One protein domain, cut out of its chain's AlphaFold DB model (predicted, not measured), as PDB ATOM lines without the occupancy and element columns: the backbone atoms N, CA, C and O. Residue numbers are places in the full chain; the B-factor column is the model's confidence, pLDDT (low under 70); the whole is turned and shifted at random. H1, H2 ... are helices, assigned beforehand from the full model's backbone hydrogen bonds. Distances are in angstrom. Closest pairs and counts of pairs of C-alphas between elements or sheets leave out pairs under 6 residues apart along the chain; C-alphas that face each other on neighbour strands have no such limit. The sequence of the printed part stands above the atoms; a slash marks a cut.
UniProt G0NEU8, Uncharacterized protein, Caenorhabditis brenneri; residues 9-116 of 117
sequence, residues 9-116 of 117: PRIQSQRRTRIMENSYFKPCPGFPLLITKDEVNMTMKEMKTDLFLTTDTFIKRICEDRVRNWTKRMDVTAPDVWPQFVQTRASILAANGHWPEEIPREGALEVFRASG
ATOM      1  N   PRO A   9     -47.633  -9.181  14.062       55.28
ATOM      2  CA  PRO A   9     -46.932  -9.966  13.041       55.28
ATOM      3  C   PRO A   9     -47.414  -9.670  11.611       55.28
ATOM      4  O   PRO A   9     -46.620  -9.679  10.672       55.28
ATOM      5  N   ARG A  10     -48.700  -9.337  11.419       57.06
ATOM      6  CA  ARG A  10     -49.268  -9.070  10.081       57.06
ATOM      7  C   ARG A  10     -48.849  -7.701   9.528       57.06
ATOM      8  O   ARG A  10     -48.545  -7.587   8.344       57.06
ATOM      9  N   ILE A  11     -48.778  -6.687  10.395       59.31
ATOM     10  CA  ILE A  11     -48.319  -5.331  10.044       59.31
ATOM     11  C   ILE A  11     -46.817  -5.341   9.717       59.31
ATOM     12  O   ILE A  11     -46.393  -4.698   8.759       59.31
ATOM     13  N   GLN A  12     -46.017  -6.114  10.461       62.28
ATOM     14  CA  GLN A  12     -44.587  -6.291  10.177       62.28
ATOM     15  C   GLN A  12     -44.350  -6.988   8.828       62.28
ATOM     16  O   GLN A  12     -43.541  -6.512   8.035       62.28
ATOM     17  N   SER A  13     -45.109  -8.045   8.519       65.81
ATOM     18  CA  SER A  13     -45.016  -8.747   7.230       65.81
ATOM     19  C   SER A  13     -45.339  -7.840   6.034       65.81
ATOM     20  O   SER A  13     -44.547  -7.778   5.096       65.81
ATOM     21  N   GLN A  14     -46.429  -7.065   6.085       71.62
ATOM     22  CA  GLN A  14     -46.776  -6.125   5.006       71.62
ATOM     23  C   GLN A  14     -45.732  -5.014   4.834       71.62
ATOM     24  O   GLN A  14     -45.419  -4.615   3.712       71.62
ATOM     25  N   ARG A  15     -45.163  -4.524   5.942       69.94
ATOM     26  CA  ARG A  15     -44.107  -3.509   5.911       69.94
ATOM     27  C   ARG A  15     -42.822  -4.055   5.279       69.94
ATOM     28  O   ARG A  15     -42.251  -3.365   4.440       69.94
ATOM     29  N   ARG A  16     -42.409  -5.290   5.599       72.75
ATOM     30  CA  ARG A  16     -41.249  -5.950   4.966       72.75
ATOM     31  C   ARG A  16     -41.436  -6.102   3.460       72.75
ATOM     32  O   ARG A  16     -40.565  -5.667   2.715       72.75
ATOM     33  N   THR A  17     -42.572  -6.640   3.012       77.69
ATOM     34  CA  THR A  17     -42.858  -6.807   1.577       77.69
ATOM     35  C   THR A  17     -42.772  -5.475   0.836       77.69
ATOM     36  O   THR A  17     -42.091  -5.384  -0.180       77.69
ATOM     37  N   ARG A  18     -43.359  -4.411   1.398       80.69
ATOM     38  CA  ARG A  18     -43.333  -3.075   0.788       80.69
ATOM     39  C   ARG A  18     -41.927  -2.474   0.724       80.69
ATOM     40  O   ARG A  18     -41.583  -1.820  -0.255       80.69
ATOM     41  N   ILE A  19     -41.104  -2.690   1.751       79.25
ATOM     42  CA  ILE A  19     -39.700  -2.250   1.744       79.25
ATOM     43  C   ILE A  19     -38.921  -2.997   0.664       79.25
ATOM     44  O   ILE A  19     -38.204  -2.352  -0.095       79.25
ATOM     45  N   MET A  20     -39.085  -4.319   0.563       77.38
ATOM     46  CA  MET A  20     -38.420  -5.128  -0.463       77.38
ATOM     47  C   MET A  20     -38.812  -4.666  -1.867       77.38
ATOM     48  O   MET A  20     -37.938  -4.375  -2.677       77.38
ATOM     49  N   GLU A  21     -40.114  -4.515  -2.119       81.12
ATOM     50  CA  GLU A  21     -40.649  -4.057  -3.404       81.12
ATOM     51  C   GLU A  21     -40.118  -2.684  -3.812       81.12
ATOM     52  O   GLU A  21     -39.668  -2.510  -4.941       81.12
ATOM     53  N   ASN A  22     -40.088  -1.734  -2.876       82.06
ATOM     54  CA  ASN A  22     -39.585  -0.387  -3.138       82.06
ATOM     55  C   ASN A  22     -38.057  -0.315  -3.298       82.06
ATOM     56  O   ASN A  22     -37.551   0.694  -3.794       82.06
ATOM     57  N   SER A  23     -37.332  -1.338  -2.841       78.44
ATOM     58  CA  SER A  23     -35.866  -1.403  -2.913       78.44
ATOM     59  C   SER A  23     -35.372  -2.085  -4.186       78.44
ATOM     60  O   SER A  23     -34.234  -1.855  -4.596       78.44
ATOM     61  N   TYR A  24     -36.208  -2.905  -4.833       78.62
ATOM     62  CA  TYR A  24     -35.856  -3.513  -6.113       78.62
ATOM     63  C   TYR A  24     -35.588  -2.442  -7.167       78.62
ATOM     64  O   TYR A  24     -36.301  -1.443  -7.259       78.62
ATOM     65  N   PHE A  25     -34.571  -2.682  -7.996       73.81
ATOM     66  CA  PHE A  25     -34.235  -1.826  -9.136       73.81
ATOM     67  C   PHE A  25     -33.898  -0.375  -8.774       73.81
ATOM     68  O   PHE A  25     -33.843   0.487  -9.650       73.81
ATOM     69  N   LYS A  26     -33.636  -0.090  -7.495       80.25
ATOM     70  CA  LYS A  26     -33.053   1.183  -7.088       80.25
ATOM     71  C   LYS A  26     -31.552   1.158  -7.377       80.25
ATOM     72  O   LYS A  26     -30.914   0.120  -7.175       80.25
ATOM     73  N   PRO A  27     -30.978   2.258  -7.888       76.19
ATOM     74  CA  PRO A  27     -29.538   2.351  -8.045       76.19
ATOM     75  C   PRO A  27     -28.883   2.369  -6.666       76.19
ATOM     76  O   PRO A  27     -29.395   3.003  -5.740       76.19
ATOM     77  N   CYS A  28     -27.741   1.697  -6.537       75.38
ATOM     78  CA  CYS A  28     -26.908   1.901  -5.364       75.38
ATOM     79  C   CYS A  28     -26.115   3.197  -5.528       75.38
ATOM     80  O   CYS A  28     -25.412   3.341  -6.529       75.38
ATOM     81  N   PRO A  29     -26.169   4.128  -4.567       66.75
ATOM     82  CA  PRO A  29     -25.388   5.347  -4.660       66.75
ATOM     83  C   PRO A  29     -23.887   4.999  -4.693       66.75
ATOM     84  O   PRO A  29     -23.373   4.357  -3.779       66.75
ATOM     85  N   GLY A  30     -23.207   5.349  -5.788       63.78
ATOM     86  CA  GLY A  30     -21.799   5.004  -6.031       63.78
ATOM     87  C   GLY A  30     -21.537   3.702  -6.802       63.78
ATOM     88  O   GLY A  30     -20.379   3.412  -7.084       63.78
ATOM     89  N   PHE A  31     -22.574   2.954  -7.202       71.81
ATOM     90  CA  PHE A  31     -22.448   1.822  -8.128       71.81
ATOM     91  C   PHE A  31     -23.390   1.984  -9.327       71.81
ATOM     92  O   PHE A  31     -24.571   2.267  -9.142       71.81
ATOM     93  N   PRO A  32     -22.925   1.710 -10.558       67.62
ATOM     94  CA  PRO A  32     -23.774   1.789 -11.748       67.62
ATOM     95  C   PRO A  32     -24.840   0.681 -11.801       67.62
ATOM     96  O   PRO A  32     -25.778   0.755 -12.590       67.62
ATOM     97  N   LEU A  33     -24.706  -0.362 -10.975       77.25
ATOM     98  CA  LEU A  33     -25.590  -1.523 -10.978       77.25
ATOM     99  C   LEU A  33     -26.827  -1.304 -10.100       77.25
ATOM    100  O   LEU A  33     -26.732  -0.883  -8.944       77.25
ATOM    101  N   LEU A  34     -27.990  -1.690 -10.624       83.94
ATOM    102  CA  LEU A  34     -29.249  -1.714  -9.879       83.94
ATOM    103  C   LEU A  34     -29.238  -2.803  -8.802       83.94
ATOM    104  O   LEU A  34     -28.612  -3.847  -8.978       83.94
ATOM    105  N   ILE A  35     -29.945  -2.567  -7.698       83.50
ATOM    106  CA  ILE A  35     -30.158  -3.557  -6.637       83.50
ATOM    107  C   ILE A  35     -30.979  -4.732  -7.176       83.50
ATOM    108  O   ILE A  35     -32.071  -4.547  -7.727       83.50
ATOM    109  N   THR A  36     -30.455  -5.945  -6.998       83.75
ATOM    110  CA  THR A  36     -31.097  -7.186  -7.442       83.75
ATOM    111  C   THR A  36     -32.059  -7.736  -6.392       83.75
ATOM    112  O   THR A  36     -31.991  -7.409  -5.204       83.75
ATOM    113  N   LYS A  37     -32.966  -8.618  -6.829       81.81
ATOM    114  CA  LYS A  37     -33.884  -9.312  -5.918       81.81
ATOM    115  C   LYS A  37     -33.142 -10.186  -4.906       81.81
ATOM    116  O   LYS A  37     -33.572 -10.269  -3.758       81.81
ATOM    117  N   ASP A  38     -32.036 -10.799  -5.312       83.94
ATOM    118  CA  ASP A  38     -31.264 -11.696  -4.451       83.94
ATOM    119  C   ASP A  38     -30.595 -10.946  -3.300       83.94
ATOM    120  O   ASP A  38     -30.649 -11.405  -2.162       83.94
ATOM    121  N   GLU A  39     -30.065  -9.751  -3.559       82.44
ATOM    122  CA  GLU A  39     -29.477  -8.898  -2.519       82.44
ATOM    123  C   GLU A  39     -30.522  -8.421  -1.516       82.44
ATOM    124  O   GLU A  39     -30.316  -8.517  -0.311       82.44
ATOM    125  N   VAL A  40     -31.688  -7.991  -2.003       83.00
ATOM    126  CA  VAL A  40     -32.820  -7.629  -1.141       83.00
ATOM    127  C   VAL A  40     -33.252  -8.816  -0.280       83.00
ATOM    128  O   VAL A  40     -33.470  -8.663   0.921       83.00
ATOM    129  N   ASN A  41     -33.340 -10.016  -0.857       83.38
ATOM    130  CA  ASN A  41     -33.697 -11.226  -0.119       83.38
ATOM    131  C   ASN A  41     -32.639 -11.600   0.930       83.38
ATOM    132  O   ASN A  41     -33.000 -11.990   2.041       83.38
ATOM    133  N   MET A  42     -31.351 -11.490   0.598       82.56
ATOM    134  CA  MET A  42     -30.250 -11.757   1.527       82.56
ATOM    135  C   MET A  42     -30.238 -10.765   2.689       82.56
ATOM    136  O   MET A  42     -30.331 -11.187   3.841       82.56
ATOM    137  N   THR A  43     -30.217  -9.461   2.410       81.06
ATOM    138  CA  THR A  43     -30.187  -8.427   3.452       81.06
ATOM    139  C   THR A  43     -31.428  -8.510   4.343       81.06
ATOM    140  O   THR A  43     -31.334  -8.360   5.561       81.06
ATOM    141  N   MET A  44     -32.596  -8.845   3.780       79.12
ATOM    142  CA  MET A  44     -33.815  -9.044   4.567       79.12
ATOM    143  C   MET A  44     -33.747 -10.272   5.488       79.12
ATOM    144  O   MET A  44     -34.340 -10.239   6.566       79.12
ATOM    145  N   LYS A  45     -33.050 -11.346   5.089       80.88
ATOM    146  CA  LYS A  45     -32.825 -12.532   5.938       80.88
ATOM    147  C   LYS A  45     -31.847 -12.249   7.077       80.88
ATOM    148  O   LYS A  45     -32.030 -12.770   8.173       80.88
ATOM    149  N   GLU A  46     -30.826 -11.437   6.826       76.25
ATOM    150  CA  GLU A  46     -29.821 -11.065   7.830       76.25
ATOM    151  C   GLU A  46     -30.381 -10.088   8.875       76.25
ATOM    152  O   GLU A  46     -30.037 -10.156  10.058       76.25
ATOM    153  N   MET A  47     -31.304  -9.213   8.469       69.62
ATOM    154  CA  MET A  47     -31.977  -8.286   9.371       69.62
ATOM    155  C   MET A  47     -33.033  -8.992  10.231       69.62
ATOM    156  O   MET A  47     -34.154  -9.282   9.810       69.62
ATOM    157  N   LYS A  48     -32.685  -9.228  11.499       64.94
ATOM    158  CA  LYS A  48     -33.591  -9.830  12.492       64.94
ATOM    159  C   LYS A  48     -34.643  -8.857  13.041       64.94
ATOM    160  O   LYS A  48     -35.591  -9.309  13.678       64.94
ATOM    161  N   THR A  49     -34.501  -7.546  12.823       59.81
ATOM    162  CA  THR A  49     -35.312  -6.528  13.515       59.81
ATOM    163  C   THR A  49     -35.895  -5.496  12.547       59.81
ATOM    164  O   THR A  49     -35.170  -4.695  11.969       59.81
ATOM    165  N   ASP A  50     -37.225  -5.476  12.425       60.47
ATOM    166  CA  ASP A  50     -37.958  -4.600  11.491       60.47
ATOM    167  C   ASP A  50     -38.346  -3.233  12.073       60.47
ATOM    168  O   ASP A  50     -38.930  -2.402  11.373       60.47
ATOM    169  N   LEU A  51     -38.092  -2.995  13.366       55.81
ATOM    170  CA  LEU A  51     -38.740  -1.901  14.106       55.81
ATOM    171  C   LEU A  51     -38.471  -0.504  13.517       55.81
ATOM    172  O   LEU A  51     -39.354   0.352  13.584       55.81
ATOM    173  N   PHE A  52     -37.337  -0.305  12.843       56.94
ATOM    174  CA  PHE A  52     -36.954   0.978  12.240       56.94
ATOM    175  C   PHE A  52     -36.574   0.876  10.761       56.94
ATOM    176  O   PHE A  52     -35.977   1.795  10.207       56.94
ATOM    177  N   LEU A  53     -36.944  -0.224  10.101       69.94
ATOM    178  CA  LEU A  53     -36.601  -0.423   8.702       69.94
ATOM    179  C   LEU A  53     -37.411   0.538   7.815       69.94
ATOM    180  O   LEU A  53     -38.649   0.532   7.816       69.94
ATOM    181  N   THR A  54     -36.703   1.384   7.076       77.38
ATOM    182  CA  THR A  54     -37.224   2.196   5.966       77.38
ATOM    183  C   THR A  54     -36.576   1.737   4.663       77.38
ATOM    184  O   THR A  54     -35.497   1.139   4.687       77.38
ATOM    185  N   THR A  55     -37.214   2.021   3.526       78.81
ATOM    186  CA  THR A  55     -36.654   1.728   2.198       78.81
ATOM    187  C   THR A  55     -35.257   2.329   2.036       78.81
ATOM    188  O   THR A  55     -34.345   1.617   1.630       78.81
ATOM    189  N   ASP A  56     -35.047   3.575   2.459       78.00
ATOM    190  CA  ASP A  56     -33.756   4.254   2.303       78.00
ATOM    191  C   ASP A  56     -32.661   3.620   3.165       78.00
ATOM    192  O   ASP A  56     -31.568   3.336   2.677       78.00
ATOM    193  N   THR A  57     -32.955   3.306   4.432       77.94
ATOM    194  CA  THR A  57     -32.003   2.591   5.304       77.94
ATOM    195  C   THR A  57     -31.678   1.189   4.793       77.94
ATOM    196  O   THR A  57     -30.564   0.703   4.979       77.94
ATOM    197  N   PHE A  58     -32.640   0.535   4.140       81.12
ATOM    198  CA  PHE A  58     -32.470  -0.807   3.602       81.12
ATOM    199  C   PHE A  58     -31.606  -0.800   2.336       81.12
ATOM    200  O   PHE A  58     -30.639  -1.553   2.248       81.12
ATOM    201  N   ILE A  59     -31.888   0.122   1.409       80.75
ATOM    202  CA  ILE A  59     -31.052   0.401   0.234       80.75
ATOM    203  C   ILE A  59     -29.630   0.736   0.676       80.75
ATOM    204  O   ILE A  59     -28.681   0.126   0.190       80.75
ATOM    205  N   LYS A  60     -29.476   1.643   1.649       78.19
ATOM    206  CA  LYS A  60     -28.170   2.018   2.193       78.19
ATOM    207  C   LYS A  60     -27.389   0.791   2.668       78.19
ATOM    208  O   LYS A  60     -26.234   0.638   2.284       78.19
ATOM    209  N   ARG A  61     -28.020  -0.114   3.426       78.94
ATOM    210  CA  ARG A  61     -27.358  -1.336   3.903       78.94
ATOM    211  C   ARG A  61     -26.906  -2.243   2.760       78.94
ATOM    212  O   ARG A  61     -25.759  -2.676   2.773       78.94
ATOM    213  N   ILE A  62     -27.767  -2.488   1.771       82.94
ATOM    214  CA  ILE A  62     -27.413  -3.287   0.584       82.94
ATOM    215  C   ILE A  62     -26.193  -2.683  -0.114       82.94
ATOM    216  O   ILE A  62     -25.261  -3.394  -0.488       82.94
ATOM    217  N   CYS A  63     -26.181  -1.362  -0.273       79.56
ATOM    218  CA  CYS A  63     -25.075  -0.684  -0.929       79.56
ATOM    219  C   CYS A  63     -23.791  -0.770  -0.102       79.56
ATOM    220  O   CYS A  63     -22.751  -1.080  -0.669       79.56
ATOM    221  N   GLU A  64     -23.843  -0.598   1.219       78.25
ATOM    222  CA  GLU A  64     -22.682  -0.830   2.088       78.25
ATOM    223  C   GLU A  64     -22.159  -2.275   1.993       78.25
ATOM    224  O   GLU A  64     -20.948  -2.485   1.932       78.25
ATOM    225  N   ASP A  65     -23.046  -3.272   1.925       79.75
ATOM    226  CA  ASP A  65     -22.662  -4.682   1.772       79.75
ATOM    227  C   ASP A  65     -21.995  -4.958   0.421       79.75
ATOM    228  O   ASP A  65     -21.024  -5.718   0.353       79.75
ATOM    229  N   ARG A  66     -22.433  -4.286  -0.650       80.12
ATOM    230  CA  ARG A  66     -21.728  -4.310  -1.939       80.12
ATOM    231  C   ARG A  66     -20.319  -3.744  -1.822       80.12
ATOM    232  O   ARG A  66     -19.389  -4.394  -2.294       80.12
ATOM    233  N   VAL A  67     -20.143  -2.590  -1.171       76.88
ATOM    234  CA  VAL A  67     -18.807  -2.006  -0.941       76.88
ATOM    235  C   VAL A  67     -17.936  -2.973  -0.150       76.88
ATOM    236  O   VAL A  67     -16.792  -3.212  -0.534       76.88
ATOM    237  N   ARG A  68     -18.474  -3.579   0.915       74.75
ATOM    238  CA  ARG A  68     -17.760  -4.572   1.727       74.75
ATOM    239  C   ARG A  68     -17.305  -5.762   0.885       74.75
ATOM    240  O   ARG A  68     -16.132  -6.126   0.923       74.75
ATOM    241  N   ASN A  69     -18.210  -6.362   0.115       77.38
ATOM    242  CA  ASN A  69     -17.899  -7.527  -0.715       77.38
ATOM    243  C   ASN A  69     -16.918  -7.205  -1.840       77.38
ATOM    244  O   ASN A  69     -16.043  -8.016  -2.135       77.38
ATOM    245  N   TRP A  70     -17.046  -6.031  -2.449       75.38
ATOM    246  CA  TRP A  70     -16.123  -5.562  -3.470       75.38
ATOM    247  C   TRP A  70     -14.728  -5.304  -2.894       75.38
ATOM    248  O   TRP A  70     -13.754  -5.836  -3.413       75.38
ATOM    249  N   THR A  71     -14.636  -4.608  -1.757       70.81
ATOM    250  CA  THR A  71     -13.349  -4.302  -1.112       70.81
ATOM    251  C   THR A  71     -12.635  -5.566  -0.635       70.81
ATOM    252  O   THR A  71     -11.428  -5.676  -0.793       70.81
ATOM    253  N   LYS A  72     -13.363  -6.570  -0.124       71.62
ATOM    254  CA  LYS A  72     -12.783  -7.878   0.242       71.62
ATOM    255  C   LYS A  72     -12.171  -8.633  -0.940       71.62
ATOM    256  O   LYS A  72     -11.327  -9.496  -0.731       71.62
ATOM    257  N   ARG A  73     -12.656  -8.375  -2.156       68.56
ATOM    258  CA  ARG A  73     -12.195  -9.024  -3.392       68.56
ATOM    259  C   ARG A  73     -11.148  -8.200  -4.132       68.56
ATOM    260  O   ARG A  73     -10.575  -8.701  -5.092       68.56
ATOM    261  N   MET A  74     -10.933  -6.951  -3.723       66.94
ATOM    262  CA  MET A  74      -9.905  -6.111  -4.307       66.94
ATOM    263  C   MET A  74      -8.545  -6.519  -3.778       66.94
ATOM    264  O   MET A  74      -8.271  -6.422  -2.583       66.94
ATOM    265  N   ASP A  75      -7.676  -6.904  -4.701       66.81
ATOM    266  CA  ASP A  75      -6.255  -6.941  -4.428       66.81
ATOM    267  C   ASP A  75      -5.699  -5.515  -4.521       66.81
ATOM    268  O   ASP A  75      -5.322  -5.034  -5.587       66.81
ATOM    269  N   VAL A  76      -5.695  -4.805  -3.392       61.47
ATOM    270  CA  VAL A  76      -5.183  -3.426  -3.298       61.47
ATOM    271  C   VAL A  76      -3.677  -3.314  -3.568       61.47
ATOM    272  O   VAL A  76      -3.159  -2.200  -3.645       61.47
ATOM    273  N   THR A  77      -2.975  -4.444  -3.724       60.66
ATOM    274  CA  THR A  77      -1.568  -4.476  -4.145       60.66
ATOM    275  C   THR A  77      -1.413  -4.349  -5.664       60.66
ATOM    276  O   THR A  77      -0.357  -3.922  -6.137       60.66
ATOM    277  N   ALA A  78      -2.471  -4.623  -6.436       63.78
ATOM    278  CA  ALA A  78      -2.461  -4.484  -7.883       63.78
ATOM    279  C   ALA A  78      -2.565  -2.994  -8.303       63.78
ATOM    280  O   ALA A  78      -3.478  -2.271  -7.881       63.78
ATOM    281  N   PRO A  79      -1.632  -2.487  -9.132       62.19
ATOM    282  CA  PRO A  79      -1.502  -1.056  -9.426       62.19
ATOM    283  C   PRO A  79      -2.677  -0.451 -10.215       62.19
ATOM    284  O   PRO A  79      -2.896   0.758 -10.156       62.19
ATOM    285  N   ASP A  80      -3.452  -1.267 -10.924       68.69
ATOM    286  CA  ASP A  80      -4.634  -0.907 -11.716       68.69
ATOM    287  C   ASP A  80      -5.948  -0.917 -10.911       68.69
ATOM    288  O   ASP A  80      -6.945  -0.309 -11.317       68.69
ATOM    289  N   VAL A  81      -5.939  -1.550  -9.737       68.38
ATOM    290  CA  VAL A  81      -7.086  -1.655  -8.822       68.38
ATOM    291  C   VAL A  81      -7.226  -0.385  -7.977       68.38
ATOM    292  O   VAL A  81      -8.339   0.050  -7.674       68.38
ATOM    293  N   TRP A  82      -6.109   0.275  -7.657       70.12
ATOM    294  CA  TRP A  82      -6.093   1.472  -6.809       70.12
ATOM    295  C   TRP A  82      -6.881   2.671  -7.377       70.12
ATOM    296  O   TRP A  82      -7.692   3.245  -6.647       70.12
ATOM    297  N   PRO A  83      -6.752   3.050  -8.665       74.06
ATOM    298  CA  PRO A  83      -7.572   4.123  -9.235       74.06
ATOM    299  C   PRO A  83      -9.078   3.823  -9.182       74.06
ATOM    300  O   PRO A  83      -9.880   4.720  -8.916       74.06
ATOM    301  N   GLN A  84      -9.470   2.556  -9.372       72.75
ATOM    302  CA  GLN A  84     -10.869   2.123  -9.280       72.75
ATOM    303  C   GLN A  84     -11.387   2.202  -7.839       72.75
ATOM    304  O   GLN A  84     -12.533   2.608  -7.616       72.75
ATOM    305  N   PHE A  85     -10.534   1.870  -6.862       74.44
ATOM    306  CA  PHE A  85     -10.797   2.055  -5.436       74.44
ATOM    307  C   PHE A  85     -11.123   3.515  -5.106       74.44
ATOM    308  O   PHE A  85     -12.204   3.802  -4.585       74.44
ATOM    309  N   VAL A  86     -10.239   4.439  -5.487       75.12
ATOM    310  CA  VAL A  86     -10.398   5.880  -5.226       75.12
ATOM    311  C   VAL A  86     -11.672   6.429  -5.879       75.12
ATOM    312  O   VAL A  86     -12.452   7.126  -5.226       75.12
ATOM    313  N   GLN A  87     -11.940   6.074  -7.139       77.62
ATOM    314  CA  GLN A  87     -13.130   6.536  -7.864       77.62
ATOM    315  C   GLN A  87     -14.439   6.040  -7.227       77.62
ATOM    316  O   GLN A  87     -15.392   6.808  -7.046       77.62
ATOM    317  N   THR A  88     -14.488   4.760  -6.863       76.19
ATOM    318  CA  THR A  88     -15.667   4.153  -6.231       76.19
ATOM    319  C   THR A  88     -15.893   4.756  -4.849       76.19
ATOM    320  O   THR A  88     -17.013   5.154  -4.522       76.19
ATOM    321  N   ARG A  89     -14.823   4.942  -4.065       76.00
ATOM    322  CA  ARG A  89     -14.880   5.601  -2.758       76.00
ATOM    323  C   ARG A  89     -15.405   7.028  -2.840       76.00
ATOM    324  O   ARG A  89     -16.307   7.372  -2.079       76.00
ATOM    325  N   ALA A  90     -14.888   7.837  -3.762       76.81
ATOM    326  CA  ALA A  90     -15.372   9.198  -3.977       76.81
ATOM    327  C   ALA A  90     -16.871   9.217  -4.316       76.81
ATOM    328  O   ALA A  90     -17.621  10.020  -3.765       76.81
ATOM    329  N   SER A  91     -17.324   8.278  -5.151       75.75
ATOM    330  CA  SER A  91     -18.734   8.158  -5.538       75.75
ATOM    331  C   SER A  91     -19.634   7.764  -4.359       75.75
ATOM    332  O   SER A  91     -20.724   8.309  -4.199       75.75
ATOM    333  N   ILE A  92     -19.171   6.862  -3.491       73.94
ATOM    334  CA  ILE A  92     -19.888   6.447  -2.276       73.94
ATOM    335  C   ILE A  92     -19.931   7.582  -1.249       73.94
ATOM    336  O   ILE A  92     -20.982   7.837  -0.668       73.94
ATOM    337  N   LEU A  93     -18.820   8.297  -1.045       76.12
ATOM    338  CA  LEU A  93     -18.760   9.455  -0.150       76.12
ATOM    339  C   LEU A  93     -19.681  10.582  -0.615       76.12
ATOM    340  O   LEU A  93     -20.422  11.127   0.198       76.12
ATOM    341  N   ALA A  94     -19.677  10.891  -1.913       75.75
ATOM    342  CA  ALA A  94     -20.553  11.905  -2.493       75.75
ATOM    343  C   ALA A  94     -22.037  11.563  -2.305       75.75
ATOM    344  O   ALA A  94     -22.860  12.455  -2.123       75.75
ATOM    345  N   ALA A  95     -22.377  10.275  -2.333       69.69
ATOM    346  CA  ALA A  95     -23.762   9.842  -2.358       69.69
ATOM    347  C   ALA A  95     -24.331   9.452  -0.979       69.69
ATOM    348  O   ALA A  95     -25.521   9.634  -0.736       69.69
ATOM    349  N   ASN A  96     -23.491   8.971  -0.056       67.69
ATOM    350  CA  ASN A  96     -23.895   8.569   1.297       67.69
ATOM    351  C   ASN A  96     -23.417   9.538   2.390       67.69
ATOM    352  O   ASN A  96     -23.826   9.400   3.545       67.69
ATOM    353  N   GLY A  97     -22.518  10.475   2.077       70.50
ATOM    354  CA  GLY A  97     -21.929  11.421   3.032       70.50
ATOM    355  C   GLY A  97     -20.921  10.809   4.015       70.50
ATOM    356  O   GLY A  97     -20.349  11.527   4.827       70.50
ATOM    357  N   HIS A  98     -20.697   9.493   3.971       74.50
ATOM    358  CA  HIS A  98     -19.738   8.783   4.821       74.50
ATOM    359  C   HIS A  98     -19.260   7.492   4.148       74.50
ATOM    360  O   HIS A  98     -19.907   6.952   3.247       74.50
ATOM    361  N   TRP A  99     -18.101   7.018   4.602       70.81
ATOM    362  CA  TRP A  99     -17.519   5.732   4.232       70.81
ATOM    363  C   TRP A  99     -17.858   4.698   5.313       70.81
ATOM    364  O   TRP A  99     -17.827   5.069   6.490       70.81
ATOM    365  N   PRO A 100     -18.162   3.432   4.969       68.94
ATOM    366  CA  PRO A 100     -18.428   2.404   5.973       68.94
ATOM    367  C   PRO A 100     -17.236   2.258   6.930       68.94
ATOM    368  O   PRO A 100     -16.110   2.042   6.486       68.94
ATOM    369  N   GLU A 101     -17.475   2.376   8.239       64.31
ATOM    370  CA  GLU A 101     -16.408   2.417   9.257       64.31
ATOM    371  C   GLU A 101     -15.564   1.137   9.311       64.31
ATOM    372  O   GLU A 101     -14.383   1.185   9.644       64.31
ATOM    373  N   GLU A 102     -16.158   0.003   8.943       60.78
ATOM    374  CA  GLU A 102     -15.527  -1.322   8.940       60.78
ATOM    375  C   GLU A 102     -14.523  -1.515   7.792       60.78
ATOM    376  O   GLU A 102     -13.798  -2.510   7.769       60.78
ATOM    377  N   ILE A 103     -14.493  -0.602   6.814       62.12
ATOM    378  CA  ILE A 103     -13.600  -0.690   5.661       62.12
ATOM    379  C   ILE A 103     -12.386   0.213   5.912       62.12
ATOM    380  O   ILE A 103     -12.571   1.420   6.110       62.12
ATOM    381  N   PRO A 104     -11.150  -0.328   5.889       59.25
ATOM    382  CA  PRO A 104      -9.951   0.438   6.201       59.25
ATOM    383  C   PRO A 104      -9.869   1.719   5.362       59.25
ATOM    384  O   PRO A 104     -10.093   1.717   4.150       59.25
ATOM    385  N   ARG A 105      -9.589   2.840   6.041       59.03
ATOM    386  CA  ARG A 105      -9.411   4.155   5.408       59.03
ATOM    387  C   ARG A 105      -8.176   4.116   4.501       59.03
ATOM    388  O   ARG A 105      -7.243   3.379   4.801       59.03
ATOM    389  N   GLU A 106      -8.165   4.934   3.443       55.94
ATOM    390  CA  GLU A 106      -7.086   5.019   2.434       55.94
ATOM    391  C   GLU A 106      -5.685   4.898   3.033       55.94
ATOM    392  O   GLU A 106      -4.927   4.058   2.576       55.94
ATOM    393  N   GLY A 107      -5.384   5.615   4.121       49.75
ATOM    394  CA  GLY A 107      -4.062   5.558   4.756       49.75
ATOM    395  C   GLY A 107      -3.636   4.166   5.248       49.75
ATOM    396  O   GLY A 107      -2.459   3.843   5.187       49.75
ATOM    397  N   ALA A 108      -4.558   3.304   5.686       53.00
ATOM    398  CA  ALA A 108      -4.218   1.929   6.060       53.00
ATOM    399  C   ALA A 108      -3.930   1.065   4.822       53.00
ATOM    400  O   ALA A 108      -3.003   0.263   4.836       53.00
ATOM    401  N   LEU A 109      -4.690   1.255   3.739       56.28
ATOM    402  CA  LEU A 109      -4.504   0.528   2.481       56.28
ATOM    403  C   LEU A 109      -3.263   1.007   1.705       56.28
ATOM    404  O   LEU A 109      -2.563   0.189   1.113       56.28
ATOM    405  N   GLU A 110      -2.941   2.301   1.761       53.28
ATOM    406  CA  GLU A 110      -1.693   2.870   1.239       53.28
ATOM    407  C   GLU A 110      -0.474   2.323   1.982       53.28
ATOM    408  O   GLU A 110       0.535   2.021   1.349       53.28
ATOM    409  N   VAL A 111      -0.580   2.122   3.302       53.75
ATOM    410  CA  VAL A 111       0.462   1.448   4.091       53.75
ATOM    411  C   VAL A 111       0.616  -0.012   3.655       53.75
ATOM    412  O   VAL A 111       1.743  -0.429   3.431       53.75
ATOM    413  N   PHE A 112      -0.466  -0.772   3.434       52.66
ATOM    414  CA  PHE A 112      -0.361  -2.141   2.893       52.66
ATOM    415  C   PHE A 112       0.272  -2.187   1.496       52.66
ATOM    416  O   PHE A 112       1.062  -3.084   1.219       52.66
ATOM    417  N   ARG A 113      -0.012  -1.204   0.632       53.41
ATOM    418  CA  ARG A 113       0.642  -1.070  -0.679       53.41
ATOM    419  C   ARG A 113       2.132  -0.745  -0.549       53.41
ATOM    420  O   ARG A 113       2.945  -1.319  -1.266       53.41
ATOM    421  N   ALA A 114       2.493   0.178   0.342       55.31
ATOM    422  CA  ALA A 114       3.886   0.541   0.600       55.31
ATOM    423  C   ALA A 114       4.662  -0.587   1.307       55.31
ATOM    424  O   ALA A 114       5.875  -0.689   1.148       55.31
ATOM    425  N   SER A 115       3.965  -1.437   2.063       51.75
ATOM    426  CA  SER A 115       4.504  -2.605   2.765       51.75
ATOM    427  C   SER A 115       4.430  -3.904   1.961       51.75
ATOM    428  O   SER A 115       4.612  -4.959   2.557       51.75
ATOM    429  N   GLY A 116       4.191  -3.849   0.644       50.38
ATOM    430  CA  GLY A 116       4.362  -4.988  -0.261       50.38
ATOM    431  C   GLY A 116       5.822  -5.452  -0.311       50.38
ATOM    432  O   GLY A 116       6.553  -5.105  -1.236       50.38
TER     433      GLY A 116
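This is residues 9 to 116 of the 117 residues of an uncharacterized protein of Caenorhabditis brenneri (UniProt G0NEU8). What does the model look like? It is a loose rod of helices: the longest, H3, lies in the middle, H1 and H2 pack on its first half, H4 folds back beside it, and H5 is at the end far from H1. What is it made of? The printed part has 108 residues with five named helices, H1 to H5 in order along the chain, and no named strand: all helix. It is only just loose, close to compact, with a radius of gyration of the C-alphas of 16.1 A and spans of 55 by 24 by 23 A.

Where is the longest helix? H3, residues 55 to 73, runs 27.3 A from C-alpha 55 at (-36.654, 1.728, 2.198). What else is there? H1, residues 9 to 23, runs 21.2 A from C-alpha 9 at (-46.932, -9.966, 13.041), and H2 is residues 37 to 46, 14.4 A. H4, residues 81 to 96, is 22.1 A long; H5, residues 106 to 114, is 12.0 A long and ends at C-alpha 114 at (3.886, 0.541, 0.600).

What touches H3? H1, with residues 19 to 23 alone, touches it at a steep tilt of 61 degrees, the same way; the closest C-alphas, of Ile 19 and Thr 55, are 5.0 A apart. H2 touches residues 58 to 62 of H3 alone, about perpendicular at 85 degrees, the closest C-alphas being those of Thr 43 and Ile 62, 6.5 A. How do H1 and H2 stand? They form a helical hairpin, opposite ways at a steep tilt of 40 degrees, with the closest C-alphas, of Met 20 and Val 40, at 6.2 A. Where are H4 and H5? H4 is close to H3 but not clearly touching, at a shallow tilt of 12 degrees, opposite ways, the closest C-alphas being those of Lys 60 and Asn 96, 7.9 A; H4 and H5 are near each other, and H3 and H5 are apart. What of the backbones? In H1, H2, H3, H4 and H5 every O i to N i+4 pair is within hydrogen-bond range.

How large is it? The two C-alphas farthest apart, of Arg 10 and Ala 114, are 54.8 A apart. Is it continuous? The printed part has no cut; the link from H1 to H2, residues 24 to 36, is long. Where is confidence low? Of the printed part 44 residues have pLDDT under 70, among them residues 73 to 81 and 100 to 116.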